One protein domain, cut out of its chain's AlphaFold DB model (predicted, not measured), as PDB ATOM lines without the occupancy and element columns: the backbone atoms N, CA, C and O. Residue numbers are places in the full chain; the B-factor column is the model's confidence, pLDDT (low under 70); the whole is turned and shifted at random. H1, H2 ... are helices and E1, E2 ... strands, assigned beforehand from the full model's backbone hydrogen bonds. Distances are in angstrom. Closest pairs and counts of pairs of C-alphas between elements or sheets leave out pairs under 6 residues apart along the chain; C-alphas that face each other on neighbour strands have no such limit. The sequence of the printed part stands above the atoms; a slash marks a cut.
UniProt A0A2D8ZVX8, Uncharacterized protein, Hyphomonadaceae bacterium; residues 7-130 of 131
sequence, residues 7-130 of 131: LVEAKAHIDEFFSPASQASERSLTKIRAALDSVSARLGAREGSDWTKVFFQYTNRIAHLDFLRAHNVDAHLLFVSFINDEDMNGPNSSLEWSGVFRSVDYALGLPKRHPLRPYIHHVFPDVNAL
ATOM      1  N   LEU A   7     152.725 174.168 151.703       96.94
ATOM      2  CA  LEU A   7     153.868 174.633 152.475       96.94
ATOM      3  C   LEU A   7     153.459 174.632 153.945       96.94
ATOM      4  O   LEU A   7     152.454 175.250 154.294       96.94
ATOM      5  N   VAL A   8     154.222 173.957 154.797       96.50
ATOM      6  CA  VAL A   8     153.944 173.884 156.235       96.50
ATOM      7  C   VAL A   8     155.099 174.511 157.001       96.50
ATOM      8  O   VAL A   8     156.258 174.196 156.741       96.50
ATOM      9  N   GLU A   9     154.770 175.391 157.939       95.94
ATOM     10  CA  GLU A   9     155.688 175.920 158.946       95.94
ATOM     11  C   GLU A   9     155.049 175.675 160.316       95.94
ATOM     12  O   GLU A   9     153.952 176.166 160.582       95.94
ATOM     13  N   ALA A  10     155.718 174.892 161.161       93.62
ATOM     14  CA  ALA A  10     155.231 174.537 162.487       93.62
ATOM     15  C   ALA A  10     156.059 175.242 163.567       93.62
ATOM     16  O   ALA A  10     157.281 175.313 163.440       93.62
ATOM     17  N   LYS A  11     155.389 175.778 164.592       91.94
ATOM     18  CA  LYS A  11     156.003 176.475 165.730       91.94
ATOM     19  C   LYS A  11     155.275 176.136 167.022       91.94
ATOM     20  O   LYS A  11     154.046 176.042 167.025       91.94
ATOM     21  N   ALA A  12     156.035 175.984 168.099       87.88
ATOM     22  CA  ALA A  12     155.518 175.711 169.439       87.88
ATOM     23  C   ALA A  12     155.696 176.906 170.384       87.88
ATOM     24  O   ALA A  12     154.983 177.019 171.376       87.88
ATOM     25  N   HIS A  13     156.586 177.846 170.046       87.75
ATOM     26  CA  HIS A  13     156.895 178.983 170.904       87.75
ATOM     27  C   HIS A  13     156.929 180.306 170.125       87.75
ATOM     28  O   HIS A  13     157.357 180.362 168.970       87.75
ATOM     29  N   ILE A  14     156.457 181.395 170.747       85.19
ATOM     30  CA  ILE A  14     156.376 182.717 170.097       85.19
ATOM     31  C   ILE A  14     157.763 183.218 169.709       85.19
ATOM     32  O   ILE A  14     157.900 183.844 168.658       85.19
ATOM     33  N   ASP A  15     158.795 182.903 170.495       85.75
ATOM     34  CA  ASP A  15     160.148 183.380 170.212       85.75
ATOM     35  C   ASP A  15     160.680 182.895 168.854       85.75
ATOM     36  O   ASP A  15     161.490 183.568 168.218       85.75
ATOM     37  N   GLU A  16     160.141 181.789 168.337       83.19
ATOM     38  CA  GLU A  16     160.468 181.248 167.015       83.19
ATOM     39  C   GLU A  16     159.966 182.126 165.850       83.19
ATOM     40  O   GLU A  16     160.352 181.898 164.699       83.19
ATOM     41  N   PHE A  17     159.113 183.128 166.110       79.88
ATOM     42  CA  PHE A  17     158.773 184.165 165.128       79.88
ATOM     43  C   PHE A  17     159.899 185.166 164.920       79.88
ATOM     44  O   PHE A  17     160.059 185.671 163.804       79.88
ATOM     45  N   PHE A  18     160.681 185.447 165.963       84.38
ATOM     46  CA  PHE A  18     161.818 186.358 165.903       84.38
ATOM     47  C   PHE A  18     163.030 185.620 165.338       84.38
ATOM     48  O   PHE A  18     164.053 185.417 165.991       84.38
ATOM     49  N   SER A  19     162.894 185.177 164.091       80.88
ATOM     50  CA  SER A  19     163.970 184.495 163.394       80.88
ATOM     51  C   SER A  19     165.161 185.440 163.206       80.88
ATOM     52  O   SER A  19     164.964 186.628 162.924       80.88
ATOM     53  N   PRO A  20     166.404 184.933 163.289       82.19
ATOM     54  CA  PRO A  20     167.558 185.732 162.920       82.19
ATOM     55  C   PRO A  20     167.422 186.216 161.473       82.19
ATOM     56  O   PRO A  20     166.780 185.574 160.635       82.19
ATOM     57  N   ALA A  21     168.083 187.335 161.175       83.81
ATOM     58  CA  ALA A  21     168.206 187.814 159.806       83.81
ATOM     59  C   ALA A  21     168.772 186.718 158.887       83.81
ATOM     60  O   ALA A  21     169.455 185.792 159.340       83.81
ATOM     61  N   SER A  22     168.519 186.850 157.584       83.69
ATOM     62  CA  SER A  22     169.058 185.935 156.575       83.69
ATOM     63  C   SER A  22     170.565 185.712 156.764       83.69
ATOM     64  O   SER A  22     171.356 186.644 156.641       83.69
ATOM     65  N   GLN A  23     170.961 184.456 156.984       86.81
ATOM     66  CA  GLN A  23     172.364 184.031 157.133       86.81
ATOM     67  C   GLN A  23     173.070 183.810 155.782       86.81
ATOM     68  O   GLN A  23     174.134 183.199 155.703       86.81
ATOM     69  N   ALA A  24     172.451 184.248 154.686       85.81
ATOM     70  CA  ALA A  24     172.998 184.095 153.348       85.81
ATOM     71  C   ALA A  24     174.201 185.027 153.115       85.81
ATOM     72  O   ALA A  24     174.259 186.132 153.652       85.81
ATOM     73  N   SER A  25     175.128 184.612 152.246       90.00
ATOM     74  CA  SER A  25     176.225 185.476 151.787       90.00
ATOM     75  C   SER A  25     175.701 186.766 151.151       90.00
ATOM     76  O   SER A  25     174.597 186.767 150.610       90.00
ATOM     77  N   GLU A  26     176.495 187.840 151.126       88.19
ATOM     78  CA  GLU A  26     176.069 189.147 150.591       88.19
ATOM     79  C   GLU A  26     175.427 189.049 149.200       88.19
ATOM     80  O   GLU A  26     174.323 189.544 148.978       88.19
ATOM     81  N   ARG A  27     176.062 188.311 148.278       90.00
ATOM     82  CA  ARG A  27     175.536 188.086 146.922       90.00
ATOM     83  C   ARG A  27     174.158 187.418 146.930       90.00
ATOM     84  O   ARG A  27     173.311 187.724 146.091       90.00
ATOM     85  N   SER A  28     173.948 186.469 147.836       90.00
ATOM     86  CA  SER A  28     172.674 185.761 147.982       90.00
ATOM     87  C   SER A  28     171.640 186.644 148.675       90.00
ATOM     88  O   SER A  28     170.486 186.671 148.256       90.00
ATOM     89  N   LEU A  29     172.062 187.438 149.661       91.19
ATOM     90  CA  LEU A  29     171.225 188.393 150.372       91.19
ATOM     91  C   LEU A  29     170.666 189.465 149.429       91.19
ATOM     92  O   LEU A  29     169.492 189.797 149.535       91.19
ATOM     93  N   THR A  30     171.445 189.948 148.454       92.12
ATOM     94  CA  THR A  30     170.939 190.866 147.417       92.12
ATOM     95  C   THR A  30     169.781 190.253 146.630       92.12
ATOM     96  O   THR A  30     168.773 190.918 146.402       92.12
ATOM     97  N   LYS A  31     169.892 188.975 146.240       93.56
ATOM     98  CA  LYS A  31     168.819 188.265 145.525       93.56
ATOM     99  C   LYS A  31     167.592 188.059 146.407       93.56
ATOM    100  O   LYS A  31     166.476 188.268 145.943       93.56
ATOM    101  N   ILE A  32     167.806 187.670 147.663       93.94
ATOM    102  CA  ILE A  32     166.738 187.482 148.650       93.94
ATOM    103  C   ILE A  32     165.990 188.798 148.858       93.94
ATOM    104  O   ILE A  32     164.771 188.818 148.728       93.94
ATOM    105  N   ARG A  33     166.704 189.902 149.102       95.06
ATOM    106  CA  ARG A  33     166.101 191.226 149.279       95.06
ATOM    107  C   ARG A  33     165.285 191.631 148.056       95.06
ATOM    108  O   ARG A  33     164.111 191.931 148.204       95.06
ATOM    109  N   ALA A  34     165.853 191.526 146.854       94.75
ATOM    110  CA  ALA A  34     165.131 191.850 145.623       94.75
ATOM    111  C   ALA A  34     163.851 191.010 145.442       94.75
ATOM    112  O   ALA A  34     162.822 191.530 145.010       94.75
ATOM    113  N   ALA A  35     163.891 189.719 145.789       95.50
ATOM    114  CA  ALA A  35     162.713 188.859 145.747       95.50
ATOM    115  C   ALA A  35     161.659 189.281 146.785       95.50
ATOM    116  O   ALA A  35     160.488 189.413 146.432       95.50
ATOM    117  N   LEU A  36     162.063 189.532 148.035       96.75
ATOM    118  CA  LEU A  36     161.157 189.960 149.104       96.75
ATOM    119  C   LEU A  36     160.542 191.335 148.823       96.75
ATOM    120  O   LEU A  36     159.340 191.485 149.011       96.75
ATOM    121  N   ASP A  37     161.311 192.290 148.301       95.56
ATOM    122  CA  ASP A  37     160.818 193.617 147.906       95.56
ATOM    123  C   ASP A  37     159.801 193.516 146.759       95.56
ATOM    124  O   ASP A  37     158.776 194.196 146.735       95.56
ATOM    125  N   SER A  38     160.047 192.615 145.804       96.25
ATOM    126  CA  SER A  38     159.113 192.354 144.709       96.25
ATOM    127  C   SER A  38     157.788 191.768 145.215       96.25
ATOM    128  O   SER A  38     156.714 192.156 144.745       96.25
ATOM    129  N   VAL A  39     157.853 190.845 146.182       97.69
ATOM    130  CA  VAL A  39     156.670 190.251 146.819       97.69
ATOM    131  C   VAL A  39     155.937 191.295 147.656       97.69
ATOM    132  O   VAL A  39     154.730 191.455 147.494       97.69
ATOM    133  N   SER A  40     156.635 192.045 148.510       97.00
ATOM    134  CA  SER A  40     156.022 193.055 149.378       97.00
ATOM    135  C   SER A  40     155.270 194.112 148.560       97.00
ATOM    136  O   SER A  40     154.113 194.411 148.863       97.00
ATOM    137  N   ALA A  41     155.851 194.565 147.443       95.81
ATOM    138  CA  ALA A  41     155.202 195.468 146.498       95.81
ATOM    139  C   ALA A  41     153.936 194.857 145.867       95.81
ATOM    140  O   ALA A  41     152.886 195.501 145.858       95.81
ATOM    141  N   ARG A  42     153.987 193.599 145.392       96.31
ATOM    142  CA  ARG A  42     152.803 192.887 144.858       96.31
ATOM    143  C   ARG A  42     151.684 192.746 145.884       96.31
ATOM    144  O   ARG A  42     150.508 192.779 145.521       96.31
ATOM    145  N   LEU A  43     152.039 192.564 147.153       97.00
ATOM    146  CA  LEU A  43     151.075 192.433 148.243       97.00
ATOM    147  C   LEU A  43     150.543 193.782 148.742       97.00
ATOM    148  O   LEU A  43     149.637 193.793 149.573       97.00
ATOM    149  N   GLY A  44     151.061 194.899 148.224       96.56
ATOM    150  CA  GLY A  44     150.684 196.242 148.656       96.56
ATOM    151  C   GLY A  44     151.130 196.542 150.085       96.56
ATOM    152  O   GLY A  44     150.436 197.274 150.796       96.56
ATOM    153  N   ALA A  45     152.244 195.946 150.522       96.38
ATOM    154  CA  ALA A  45     152.827 196.245 151.817       96.38
ATOM    155  C   ALA A  45     153.228 197.726 151.873       96.38
ATOM    156  O   ALA A  45     153.821 198.263 150.936       96.38
ATOM    157  N   ARG A  46     152.865 198.399 152.965       93.06
ATOM    158  CA  ARG A  46     153.297 199.774 153.244       93.06
ATOM    159  C   ARG A  46     154.710 199.766 153.817       93.06
ATOM    160  O   ARG A  46     155.247 198.709 154.136       93.06
ATOM    161  N   GLU A  47     155.284 200.954 153.985       87.44
ATOM    162  CA  GLU A  47     156.532 201.101 154.726       87.44
ATOM    163  C   GLU A  47     156.396 200.456 156.115       87.44
ATOM    164  O   GLU A  47     155.449 200.724 156.860       87.44
ATOM    165  N   GLY A  48     157.320 199.548 156.412       86.19
ATOM    166  CA  GLY A  48     157.335 198.707 157.599       86.19
ATOM    167  C   GLY A  48     158.756 198.222 157.876       86.19
ATOM    168  O   GLY A  48     159.733 198.781 157.380       86.19
ATOM    169  N   SER A  49     158.885 197.175 158.682       86.25
ATOM    170  CA  SER A  49     160.174 196.547 158.984       86.25
ATOM    171  C   SER A  49     160.811 195.901 157.750       86.25
ATOM    172  O   SER A  49     160.127 195.475 156.825       86.25
ATOM    173  N   ASP A  50     162.143 195.807 157.739       90.56
ATOM    174  CA  ASP A  50     162.895 195.116 156.685       90.56
ATOM    175  C   ASP A  50     162.606 193.604 156.730       90.56
ATOM    176  O   ASP A  50     162.946 192.917 157.700       90.56
ATOM    177  N   TRP A  51     162.018 193.082 155.650       94.50
ATOM    178  CA  TRP A  51     161.599 191.685 155.520       94.50
ATOM    179  C   TRP A  51     162.766 190.684 155.581       94.50
ATOM    180  O   TRP A  51     162.530 189.494 155.780       94.50
ATOM    181  N   THR A  52     164.016 191.136 155.436       92.62
ATOM    182  CA  THR A  52     165.227 190.295 155.524       92.62
ATOM    183  C   THR A  52     165.749 190.100 156.953       92.62
ATOM    184  O   THR A  52     166.729 189.374 157.149       92.62
ATOM    185  N   LYS A  53     165.127 190.756 157.945       91.56
ATOM    186  CA  LYS A  53     165.602 190.806 159.335       91.56
ATOM    187  C   LYS A  53     164.755 189.944 160.278       91.56
ATOM    188  O   LYS A  53     164.794 188.726 160.191       91.56
ATOM    189  N   VAL A  54     164.014 190.582 161.183       90.62
ATOM    190  CA  VAL A  54     163.443 189.983 162.404       90.62
ATOM    191  C   VAL A  54     162.414 188.883 162.119       90.62
ATOM    192  O   VAL A  54     162.276 187.953 162.902       90.62
ATOM    193  N   PHE A  55     161.722 188.949 160.981       93.44
ATOM    194  CA  PHE A  55     160.682 187.985 160.599       93.44
ATOM    195  C   PHE A  55     161.046 187.211 159.328       93.44
ATOM    196  O   PHE A  55     160.164 186.816 158.564       93.44
ATOM    197  N   PHE A  56     162.343 187.025 159.060       93.56
ATOM    198  CA  PHE A  56     162.830 186.469 157.800       93.56
ATOM    199  C   PHE A  56     162.227 185.103 157.443       93.56
ATOM    200  O   PHE A  56     161.867 184.881 156.290       93.56
ATOM    201  N   GLN A  57     162.070 184.181 158.400       93.12
ATOM    202  CA  GLN A  57     161.434 182.890 158.103       93.12
ATOM    203  C   GLN A  57     159.989 183.072 157.613       93.12
ATOM    204  O   GLN A  57     159.608 182.495 156.594       93.12
ATOM    205  N   TYR A  58     159.212 183.927 158.283       95.62
ATOM    206  CA  TYR A  58     157.823 184.223 157.928       95.62
ATOM    207  C   TYR A  58     157.712 184.856 156.533       95.62
ATOM    208  O   TYR A  58     156.977 184.361 155.674       95.62
ATOM    209  N   THR A  59     158.501 185.898 156.261       96.19
ATOM    210  CA  THR A  59     158.505 186.588 154.960       96.19
ATOM    211  C   THR A  59     158.993 185.676 153.837       96.19
ATOM    212  O   THR A  59     158.428 185.679 152.742       96.19
ATOM    213  N   ASN A  60     159.978 184.819 154.112       95.69
ATOM    214  CA  ASN A  60     160.474 183.840 153.154       95.69
ATOM    215  C   ASN A  60     159.414 182.781 152.803       95.69
ATOM    216  O   ASN A  60     159.314 182.393 151.638       95.69
ATOM    217  N   ARG A  61     158.585 182.333 153.760       97.00
ATOM    218  CA  ARG A  61     157.466 181.409 153.477       97.00
ATOM    219  C   ARG A  61     156.400 182.059 152.598       97.00
ATOM    220  O   ARG A  61     155.943 181.430 151.643       97.00
ATOM    221  N   ILE A  62     156.068 183.325 152.854       97.88
ATOM    222  CA  ILE A  62     155.157 184.104 152.001       97.88
ATOM    223  C   ILE A  62     155.725 184.243 150.583       97.88
ATOM    224  O   ILE A  62     155.000 184.045 149.610       97.88
ATOM    225  N   ALA A  63     157.024 184.519 150.447       97.69
ATOM    226  CA  ALA A  63     157.672 184.629 149.143       97.69
ATOM    227  C   ALA A  63     157.685 183.306 148.361       97.69
ATOM    228  O   ALA A  63     157.493 183.310 147.147       97.69
ATOM    229  N   HIS A  64     157.848 182.166 149.041       97.38
ATOM    230  CA  HIS A  64     157.724 180.852 148.401       97.38
ATOM    231  C   HIS A  64     156.297 180.582 147.918       97.38
ATOM    232  O   HIS A  64     156.112 180.074 146.812       97.38
ATOM    233  N   LEU A  65     155.287 180.942 148.718       98.31
ATOM    234  CA  LEU A  65     153.890 180.842 148.298       98.31
ATOM    235  C   LEU A  65     153.629 181.705 147.056       98.31
ATOM    236  O   LEU A  65     153.039 181.220 146.092       98.31
ATOM    237  N   ASP A  66     154.093 182.957 147.061       98.12
ATOM    238  CA  ASP A  66     153.976 183.861 145.914       98.12
ATOM    239  C   ASP A  66     154.623 183.269 144.655       98.12
ATOM    240  O   ASP A  66     153.982 183.200 143.608       98.12
ATOM    241  N   PHE A  67     155.852 182.759 144.780       97.25
ATOM    242  CA  PHE A  67     156.586 182.127 143.687       97.25
ATOM    243  C   PHE A  67     155.806 180.966 143.063       97.25
ATOM    244  O   PHE A  67     155.644 180.923 141.843       97.25
ATOM    245  N   LEU A  68     155.294 180.038 143.876       97.06
ATOM    246  CA  LEU A  68     154.538 178.886 143.379       97.06
ATOM    247  C   LEU A  68     153.271 179.326 142.641       97.06
ATOM    248  O   LEU A  68     152.993 178.864 141.532       97.06
ATOM    249  N   ARG A  69     152.529 180.270 143.222       96.56
ATOM    250  CA  ARG A  69     151.276 180.753 142.634       96.56
ATOM    251  C   ARG A  69     151.503 181.565 141.363       96.56
ATOM    252  O   ARG A  69     150.720 181.438 140.425       96.56
ATOM    253  N   ALA A  70     152.602 182.316 141.281       96.25
ATOM    254  CA  ALA A  70     153.028 182.987 140.054       96.25
ATOM    255  C   ALA A  70     153.353 182.001 138.913       96.25
ATOM    256  O   ALA A  70     153.267 182.371 137.745       96.25
ATOM    257  N   HIS A  71     153.664 180.741 139.236       96.62
ATOM    258  CA  HIS A  71     153.896 179.657 138.276       96.62
ATOM    259  C   HIS A  71     152.677 178.734 138.105       96.62
ATOM    260  O   HIS A  71     152.821 177.587 137.685       96.62
ATOM    261  N   ASN A  72     151.469 179.227 138.404       95.69
ATOM    262  CA  ASN A  72     150.201 178.498 138.270       95.69
ATOM    263  C   ASN A  72     150.109 177.211 139.111       95.69
ATOM    264  O   ASN A  72     149.294 176.336 138.822       95.69
ATOM    265  N   VAL A  73     150.915 177.094 140.168       96.62
ATOM    266  CA  VAL A  73     150.775 176.016 141.149       96.62
ATOM    267  C   VAL A  73     149.725 176.433 142.172       96.62
ATOM    268  O   VAL A  73     149.855 177.481 142.809       96.62
ATOM    269  N   ASP A  74     148.699 175.603 142.369       95.88
ATOM    270  CA  ASP A  74     147.666 175.847 143.381       95.88
ATOM    271  C   ASP A  74     148.160 175.490 144.793       95.88
ATOM    272  O   ASP A  74     147.712 174.534 145.427       95.88
ATOM    273  N   ALA A  75     149.159 176.247 145.246       97.38
ATOM    274  CA  ALA A  75     149.805 176.073 146.533       97.38
ATOM    275  C   ALA A  75     149.092 176.858 147.640       97.38
ATOM    276  O   ALA A  75     148.553 177.951 147.414       97.38
ATOM    277  N   HIS A  76     149.171 176.307 148.850       97.81
ATOM    278  CA  HIS A  76     148.725 176.924 150.096       97.81
ATOM    279  C   HIS A  76     149.863 176.957 151.122       97.81
ATOM    280  O   HIS A  76     150.760 176.117 151.087       97.81
ATOM    281  N   LEU A  77     149.808 177.914 152.046       98.25
ATOM    282  CA  LEU A  77     150.707 178.020 153.191       98.25
ATOM    283  C   LEU A  77     149.916 177.782 154.473       98.25
ATOM    284  O   LEU A  77     148.919 178.457 154.723       98.25
ATOM    285  N   LEU A  78     150.365 176.825 155.273       97.88
ATOM    286  CA  LEU A  78     149.786 176.466 156.554       97.88
ATOM    287  C   LEU A  78     150.796 176.760 157.663       97.88
ATOM    288  O   LEU A  78     151.841 176.118 157.748       97.88
ATOM    289  N   PHE A  79     150.457 177.717 158.519       97.44
ATOM    290  CA  PHE A  79     151.131 177.912 159.793       97.44
ATOM    291  C   PHE A  79     150.450 177.053 160.856       97.44
ATOM    292  O   PHE A  79     149.262 177.232 161.140       97.44
ATOM    293  N   VAL A  80     151.205 176.116 161.421       96.31
ATOM    294  CA  VAL A  80     150.775 175.252 162.521       96.31
ATOM    295  C   VAL A  80     151.386 175.803 163.801       96.31
ATOM    296  O   VAL A  80     152.600 175.787 163.966       96.31
ATOM    297  N   SER A  81     150.549 176.328 164.685       95.12
ATOM    298  CA  SER A  81     150.978 177.039 165.887       95.12
ATOM    299  C   SER A  81     150.407 176.345 167.119       95.12
ATOM    300  O   SER A  81     149.239 176.542 167.446       95.12
ATOM    301  N   PHE A  82     151.207 175.489 167.751       94.12
ATOM    302  CA  PHE A  82     150.755 174.636 168.853       94.12
ATOM    303  C   PHE A  82     150.371 175.454 170.086       94.12
ATOM    304  O   PHE A  82     150.980 176.490 170.365       94.12
ATOM    305  N   ILE A  83     149.342 175.005 170.804       94.38
ATOM    306  CA  ILE A  83     148.936 175.577 172.091       94.38
ATOM    307  C   ILE A  83     149.073 174.545 173.206       94.38
ATOM    308  O   ILE A  83     148.970 173.345 172.945       94.38
ATOM    309  N   ASN A  84     149.259 175.037 174.432       91.19
ATOM    310  CA  ASN A  84     149.456 174.229 175.639       91.19
ATOM    311  C   ASN A  84     150.685 173.303 175.559       91.19
ATOM    312  O   ASN A  84     150.697 172.226 176.150       91.19
ATOM    313  N   ASP A  85     151.715 173.712 174.817       86.50
ATOM    314  CA  ASP A  85     153.018 173.050 174.837       86.50
ATOM    315  C   ASP A  85     153.797 173.534 176.071       86.50
ATOM    316  O   ASP A  85     154.517 174.537 176.020       86.50
ATOM    317  N   GLU A  86     153.565 172.881 177.215       80.81
ATOM    318  CA  GLU A  86     154.181 173.263 178.494       80.81
ATOM    319  C   GLU A  86     155.712 173.123 178.466       80.81
ATOM    320  O   GLU A  86     156.409 173.969 179.029       80.81
ATOM    321  N   ASP A  87     156.241 172.120 177.755       80.88
ATOM    322  CA  ASP A  87     157.685 171.876 177.626       80.88
ATOM    323  C   ASP A  87     158.398 173.038 176.922       80.88
ATOM    324  O   ASP A  87     159.535 173.385 177.254       80.88
ATOM    325  N   MET A  88     157.711 173.670 175.968       78.94
ATOM    326  CA  MET A  88     158.231 174.795 175.190       78.94
ATOM    327  C   MET A  88     157.805 176.162 175.736       78.94
ATOM    328  O   MET A  88     158.111 177.180 175.110       78.94
ATOM    329  N   ASN A  89     157.114 176.206 176.885       78.62
ATOM    330  CA  ASN A  89     156.488 177.418 177.428       78.62
ATOM    331  C   ASN A  89     155.650 178.149 176.354       78.62
ATOM    332  O   ASN A  89     155.713 179.372 176.191       78.62
ATOM    333  N   GLY A  90     154.934 177.356 175.554       75.12
ATOM    334  CA  GLY A  90     154.156 177.819 174.418       75.12
ATOM    335  C   GLY A  90     152.905 178.596 174.838       75.12
ATOM    336  O   GLY A  90     152.486 178.550 175.995       75.12
ATOM    337  N   PRO A  91     152.266 179.319 173.905       86.56
ATOM    338  CA  PRO A  91     151.008 180.004 174.181       86.56
ATOM    339  C   PRO A  91     149.911 179.040 174.626       86.56
ATOM    340  O   PRO A  91     149.766 177.948 174.079       86.56
ATOM    341  N   ASN A  92     149.048 179.494 175.529       89.19
ATOM    342  CA  ASN A  92     147.928 178.683 176.025       89.19
ATOM    343  C   ASN A  92     146.635 178.918 175.234       89.19
ATOM    344  O   ASN A  92     145.580 178.363 175.539       89.19
ATOM    345  N   SER A  93     146.674 179.793 174.223       91.25
ATOM    346  CA  SER A  93     145.488 180.142 173.450       91.25
ATOM    347  C   SER A  93     145.781 180.453 171.984       91.25
ATOM    348  O   SER A  93     146.766 181.090 171.613       91.25
ATOM    349  N   SER A  94     144.839 180.078 171.115       93.19
ATOM    350  CA  SER A  94     144.840 180.480 169.701       93.19
ATOM    351  C   SER A  94     144.698 181.998 169.514       93.19
ATOM    352  O   SER A  94     145.079 182.548 168.474       93.19
ATOM    353  N   LEU A  95     144.161 182.697 170.522       93.44
ATOM    354  CA  LEU A  95     144.036 184.150 170.540       93.44
ATOM    355  C   LEU A  95     145.402 184.838 170.636       93.44
ATOM    356  O   LEU A  95     145.626 185.807 169.907       93.44
ATOM    357  N   GLU A  96     146.303 184.334 171.483       92.88
ATOM    358  CA  GLU A  96     147.682 184.824 171.589       92.88
ATOM    359  C   GLU A  96     148.410 184.686 170.256       92.88
ATOM    360  O   GLU A  96     148.897 185.684 169.721       92.88
ATOM    361  N   TRP A  97     148.364 183.501 169.642       94.31
ATOM    362  CA  TRP A  97     148.953 183.292 168.319       94.31
ATOM    363  C   TRP A  97     148.369 184.226 167.266       94.31
ATOM    364  O   TRP A  97     149.096 184.869 166.508       94.31
ATOM    365  N   SER A  98     147.044 184.359 167.235       94.50
ATOM    366  CA  SER A  98     146.375 185.286 166.321       94.50
ATOM    367  C   SER A  98     146.802 186.740 166.560       94.50
ATOM    368  O   SER A  98     146.851 187.528 165.616       94.50
ATOM    369  N   GLY A  99     147.082 187.116 167.811       94.12
ATOM    370  CA  GLY A  99     147.669 188.400 168.182       94.12
ATOM    371  C   GLY A  99     149.072 188.580 167.611       94.12
ATOM    372  O   GLY A  99     149.327 189.604 166.980       94.12
ATOM    373  N   VAL A 100     149.938 187.572 167.750       93.62
ATOM    374  CA  VAL A 100     151.297 187.566 167.185       93.62
ATOM    375  C   VAL A 100     151.263 187.753 165.671       93.62
ATOM    376  O   VAL A 100     151.879 188.692 165.173       93.62
ATOM    377  N   PHE A 101     150.478 186.954 164.939       95.56
ATOM    378  CA  PHE A 101     150.372 187.090 163.481       95.56
ATOM    379  C   PHE A 101     149.907 188.486 163.056       95.56
ATOM    380  O   PHE A 101     150.501 189.085 162.165       95.56
ATOM    381  N   ARG A 102     148.896 189.055 163.730       95.62
ATOM    382  CA  ARG A 102     148.436 190.424 163.432       95.62
ATOM    383  C   ARG A 102     149.517 191.470 163.694       95.62
ATOM    384  O   ARG A 102     149.637 192.413 162.915       95.62
ATOM    385  N   SER A 103     150.271 191.324 164.779       94.50
ATOM    386  CA  SER A 103     151.366 192.233 165.125       94.50
ATOM    387  C   SER A 103     152.513 192.143 164.119       94.50
ATOM    388  O   SER A 103     153.040 193.175 163.713       94.50
ATOM    389  N   VAL A 104     152.858 190.933 163.671       94.69
ATOM    390  CA  VAL A 104     153.887 190.696 162.649       94.69
ATOM    391  C   VAL A 104     153.448 191.251 161.294       94.69
ATOM    392  O   VAL A 104     154.202 192.000 160.678       94.69
ATOM    393  N   ASP A 105     152.214 190.978 160.857       96.31
ATOM    394  CA  ASP A 105     151.664 191.541 159.619       96.31
ATOM    395  C   ASP A 105     151.690 193.077 159.654       96.31
ATOM    396  O   ASP A 105     152.148 193.715 158.704       96.31
ATOM    397  N   TYR A 106     151.270 193.680 160.774       95.69
ATOM    398  CA  TYR A 106     151.335 195.128 160.972       95.69
ATOM    399  C   TYR A 106     152.773 195.653 160.897       95.69
ATOM    400  O   TYR A 106     153.042 196.607 160.168       95.69
ATOM    401  N   ALA A 107     153.709 195.010 161.600       95.00
ATOM    402  CA  ALA A 107     155.117 195.392 161.601       95.00
ATOM    403  C   ALA A 107     155.769 195.259 160.217       95.00
ATOM    404  O   ALA A 107     156.690 196.009 159.906       95.00
ATOM    405  N   LEU A 108     155.314 194.329 159.378       95.81
ATOM    406  CA  LEU A 108     155.775 194.141 157.998       95.81
ATOM    407  C   LEU A 108     155.066 195.056 156.989       95.81
ATOM    408  O   LEU A 108     155.389 195.011 155.801       95.81
ATOM    409  N   GLY A 109     154.092 195.855 157.438       96.69
ATOM    410  CA  GLY A 109     153.277 196.709 156.578       96.69
ATOM    411  C   GLY A 109     152.253 195.944 155.734       96.69
ATOM    412  O   GLY A 109     151.657 196.538 154.833       96.69
ATOM    413  N   LEU A 110     152.031 194.651 155.996       96.88
ATOM    414  CA  LEU A 110     151.108 193.807 155.239       96.88
ATOM    415  C   LEU A 110     149.651 194.235 155.481       96.88
ATOM    416  O   LEU A 110     149.176 194.241 156.620       96.88
ATOM    417  N   PRO A 111     148.890 194.582 154.429       96.06
ATOM    418  CA  PRO A 111     147.491 194.939 154.596       96.06
ATOM    419  C   PRO A 111     146.659 193.699 154.935       96.06
ATOM    420  O   PRO A 111     146.875 192.618 154.398       96.06
ATOM    421  N   LYS A 112     145.604 193.871 155.741       93.75
ATOM    422  CA  LYS A 112     144.674 192.783 156.116       93.75
ATOM    423  C   LYS A 112     144.090 192.025 154.910       93.75
ATOM    424  O   LYS A 112     143.694 190.867 155.033       93.75
ATOM    425  N   ARG A 113     143.978 192.696 153.759       95.44
ATOM    426  CA  ARG A 113     143.570 192.112 152.478       95.44
ATOM    427  C   ARG A 113     144.723 192.263 151.494       95.44
ATOM    428  O   ARG A 113     145.114 193.385 151.198       95.44
ATOM    429  N   HIS A 114     145.205 191.144 150.971       97.00
ATOM    430  CA  HIS A 114     146.221 191.073 149.922       97.00
ATOM    431  C   HIS A 114     145.979 189.815 149.068       97.00
ATOM    432  O   HIS A 114     145.274 188.905 149.523       97.00
ATOM    433  N   PRO A 115     146.557 189.721 147.856       97.31
ATOM    434  CA  PRO A 115     146.286 188.622 146.922       97.31
ATOM    435  C   PRO A 115     146.553 187.214 147.473       97.31
ATOM    436  O   PRO A 115     145.883 186.266 147.072       97.31
ATOM    437  N   LEU A 116     147.498 187.067 148.410       97.81
ATOM    438  CA  LEU A 116     147.841 185.767 149.000       97.81
ATOM    439  C   LEU A 116     146.995 185.373 150.215       97.81
ATOM    440  O   LEU A 116     147.008 184.206 150.596       97.81
ATOM    441  N   ARG A 117     146.236 186.301 150.812       97.38
ATOM    442  CA  ARG A 117     145.507 186.060 152.069       97.38
ATOM    443  C   ARG A 117     144.588 184.829 152.050       97.38
ATOM    444  O   ARG A 117     144.560 184.143 153.071       97.38
ATOM    445  N   PRO A 118     143.855 184.523 150.955       97.56
ATOM    446  CA  PRO A 118     142.993 183.338 150.885       97.56
ATOM    447  C   PRO A 118     143.750 182.002 150.903       97.56
ATOM    448  O   PRO A 118     143.141 180.953 151.096       97.56
ATOM    449  N   TYR A 119     145.065 182.032 150.679       97.81
ATOM    450  CA  TYR A 119     145.914 180.846 150.570       97.81
ATOM    451  C   TYR A 119     146.837 180.666 151.779       97.81
ATOM    452  O   TYR A 119     147.611 179.713 151.798       97.81
ATOM    453  N   ILE A 120     146.750 181.561 152.769       98.00
ATOM    454  CA  ILE A 120     147.477 181.487 154.037       98.00
ATOM    455  C   ILE A 120     146.496 181.094 155.140       98.00
ATOM    456  O   ILE A 120     145.514 181.798 155.404       98.00
ATOM    457  N   HIS A 121     146.798 179.981 155.795       97.56
ATOM    458  CA  HIS A 121     145.983 179.364 156.830       97.56
ATOM    459  C   HIS A 121     146.757 179.306 158.139       97.56
ATOM    460  O   HIS A 121     147.951 179.013 158.144       97.56
ATOM    461  N   HIS A 122     146.059 179.547 159.244       96.69
ATOM    462  CA  HIS A 122     146.595 179.379 160.590       96.69
ATOM    463  C   HIS A 122     145.747 178.336 161.302       96.69
ATOM    464  O   HIS A 122     144.519 178.445 161.311       96.69
ATOM    465  N   VAL A 123     146.399 177.333 161.873       96.50
ATOM    466  CA  VAL A 123     145.760 176.311 162.701       96.50
ATOM    467  C   VAL A 123     146.476 176.235 164.037       96.50
ATOM    468  O   VAL A 123     147.682 176.475 164.113       96.50
ATOM    469  N   PHE A 124     145.720 175.896 165.079       95.69
ATOM    470  CA  PHE A 124     146.199 175.927 166.458       95.69
ATOM    471  C   PHE A 124     145.906 174.595 167.155       95.69
ATOM    472  O   PHE A 124     144.926 174.514 167.897       95.69
ATOM    473  N   PRO A 125     146.655 173.520 166.844       94.81
ATOM    474  CA  PRO A 125     146.445 172.231 167.489       94.81
ATOM    475  C   PRO A 125     146.762 172.319 168.983       94.81
ATOM    476  O   PRO A 125     147.774 172.907 169.366       94.81
ATOM    477  N   ASP A 126     145.904 171.714 169.799       93.50
ATOM    478  CA  ASP A 126     146.127 171.557 171.235       93.50
ATOM    479  C   ASP A 126     146.984 170.319 171.488       93.50
ATOM    480  O   ASP A 126     146.573 169.208 171.143       93.50
ATOM    481  N   VAL A 127     148.172 170.512 172.062       91.44
ATOM    482  CA  VAL A 127     149.109 169.418 172.352       91.44
ATOM    483  C   VAL A 127     148.499 168.423 173.342       91.44
ATOM    484  O   VAL A 127     148.679 167.218 173.177       91.44
ATOM    485  N   ASN A 128     147.671 168.889 174.282       89.62
ATOM    486  CA  ASN A 128     146.989 168.023 175.247       89.62
ATOM    487  C   ASN A 128     145.989 167.058 174.598       89.62
ATOM    488  O   ASN A 128     145.645 166.046 175.194       89.62
ATOM    489  N   ALA A 129     145.504 167.358 173.391       88.31
ATOM    490  CA  ALA A 129     144.599 166.482 172.649       88.31
ATOM    491  C   ALA A 129     145.335 165.437 171.785       88.31
ATOM    492  O   ALA A 129     144.685 164.639 171.107       88.31
ATOM    493  N   LEU A 130     146.673 165.477 171.757       77.94
ATOM    494  CA  LEU A 130     147.534 164.588 170.968       77.94
ATOM    495  C   LEU A 130     148.246 163.527 171.824       77.94
ATOM    496  O   LEU A 130     148.911 162.654 171.260       77.94
TER     497      LEU A 130
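Overview. This is residues 7 to 130 of the 131 residues of an uncharacterized protein of Hyphomonadaceae bacterium (UniProt A0A2D8ZVX8). A small wall of three parallel strands has two helices, H3 and H4, over one face, and its other face is bare. The longest helix, H2, packs on H3 with residues 35 to 39 and lies away from the sheet, while the short H1 sits close to H3 and H4. The printed part has 124 residues, with named elements in the order E1, H1, H2, H3, E2, H4, E3; the sheet runs E1, E2, E3, all parallel. The class is mixed, helices and strands. The whole is compact, with a radius of gyration of the C-alphas of 14.9 A and spans of 43 by 30 by 23 A.

Arrangement. Edge strand E1, residues 7 to 11, is the parallel neighbour of inner strand E2, residues 76 to 81, at 11 degrees; N 9 and O 78 are within hydrogen-bond range at 3.0 A. Edge strand E3, residues 120 to 123, is parallel to E2 at 28 degrees, with N 121 and O 77 at 2.8 A. H3, residues 56 to 70, is on the sheet at a height over the sheet of 9.1 A, over E1 and E2. On the local plane it stands at 3 degrees to E2, along the strands; its closest C-alphas to E2 are those of Leu 65 and Leu 77, 6.5 A apart. H4, residues 94 to 107, is on the sheet too; its closest C-alphas to E2 are those of Trp 97 and Ser 81, 7.0 A apart. H3 and H4 form two layers with the sheet, helices on one face of it. Two strand-helix-strand units, parallel neighbour strands with helices between, are E1, H1 at residues 14 to 17, H2 at residues 26 to 42, H3, E2; and E2, H4, E3, whose crossover is right-handed. H2 touches H3 at a steep tilt of 63 degrees, the same way; the closest C-alphas are those of Val 39 and Ala 63, 6.2 A apart. H1 is close to but not clearly touching H3, the C-alphas of Phe 17 and Tyr 58 being closest at 7.3 A. Every O i to N i+4 pair is within hydrogen-bond range in H3 and H4, and 12 of 13 in H2; H1 is too short for such a pair.

Along the chain. E1 begins at C-alpha 7, (153.868, 174.633, 152.475). H1 has 4 residues. H2 is 24.3 A long, H3 20.6 A, E2 16.0 A and H4 19.8 A. E3 ends at C-alpha 123, (145.760, 176.311, 162.701).

Size, cuts and confidence. The C-alphas of Arg 27 and Ala 129 are the two farthest apart, 45.7 A. The printed part has no cut. The links H2 to H3, E2 to H4 and H4 to E3 are long. Mean pLDDT of the printed part is 92.8, and no printed residue is under 70.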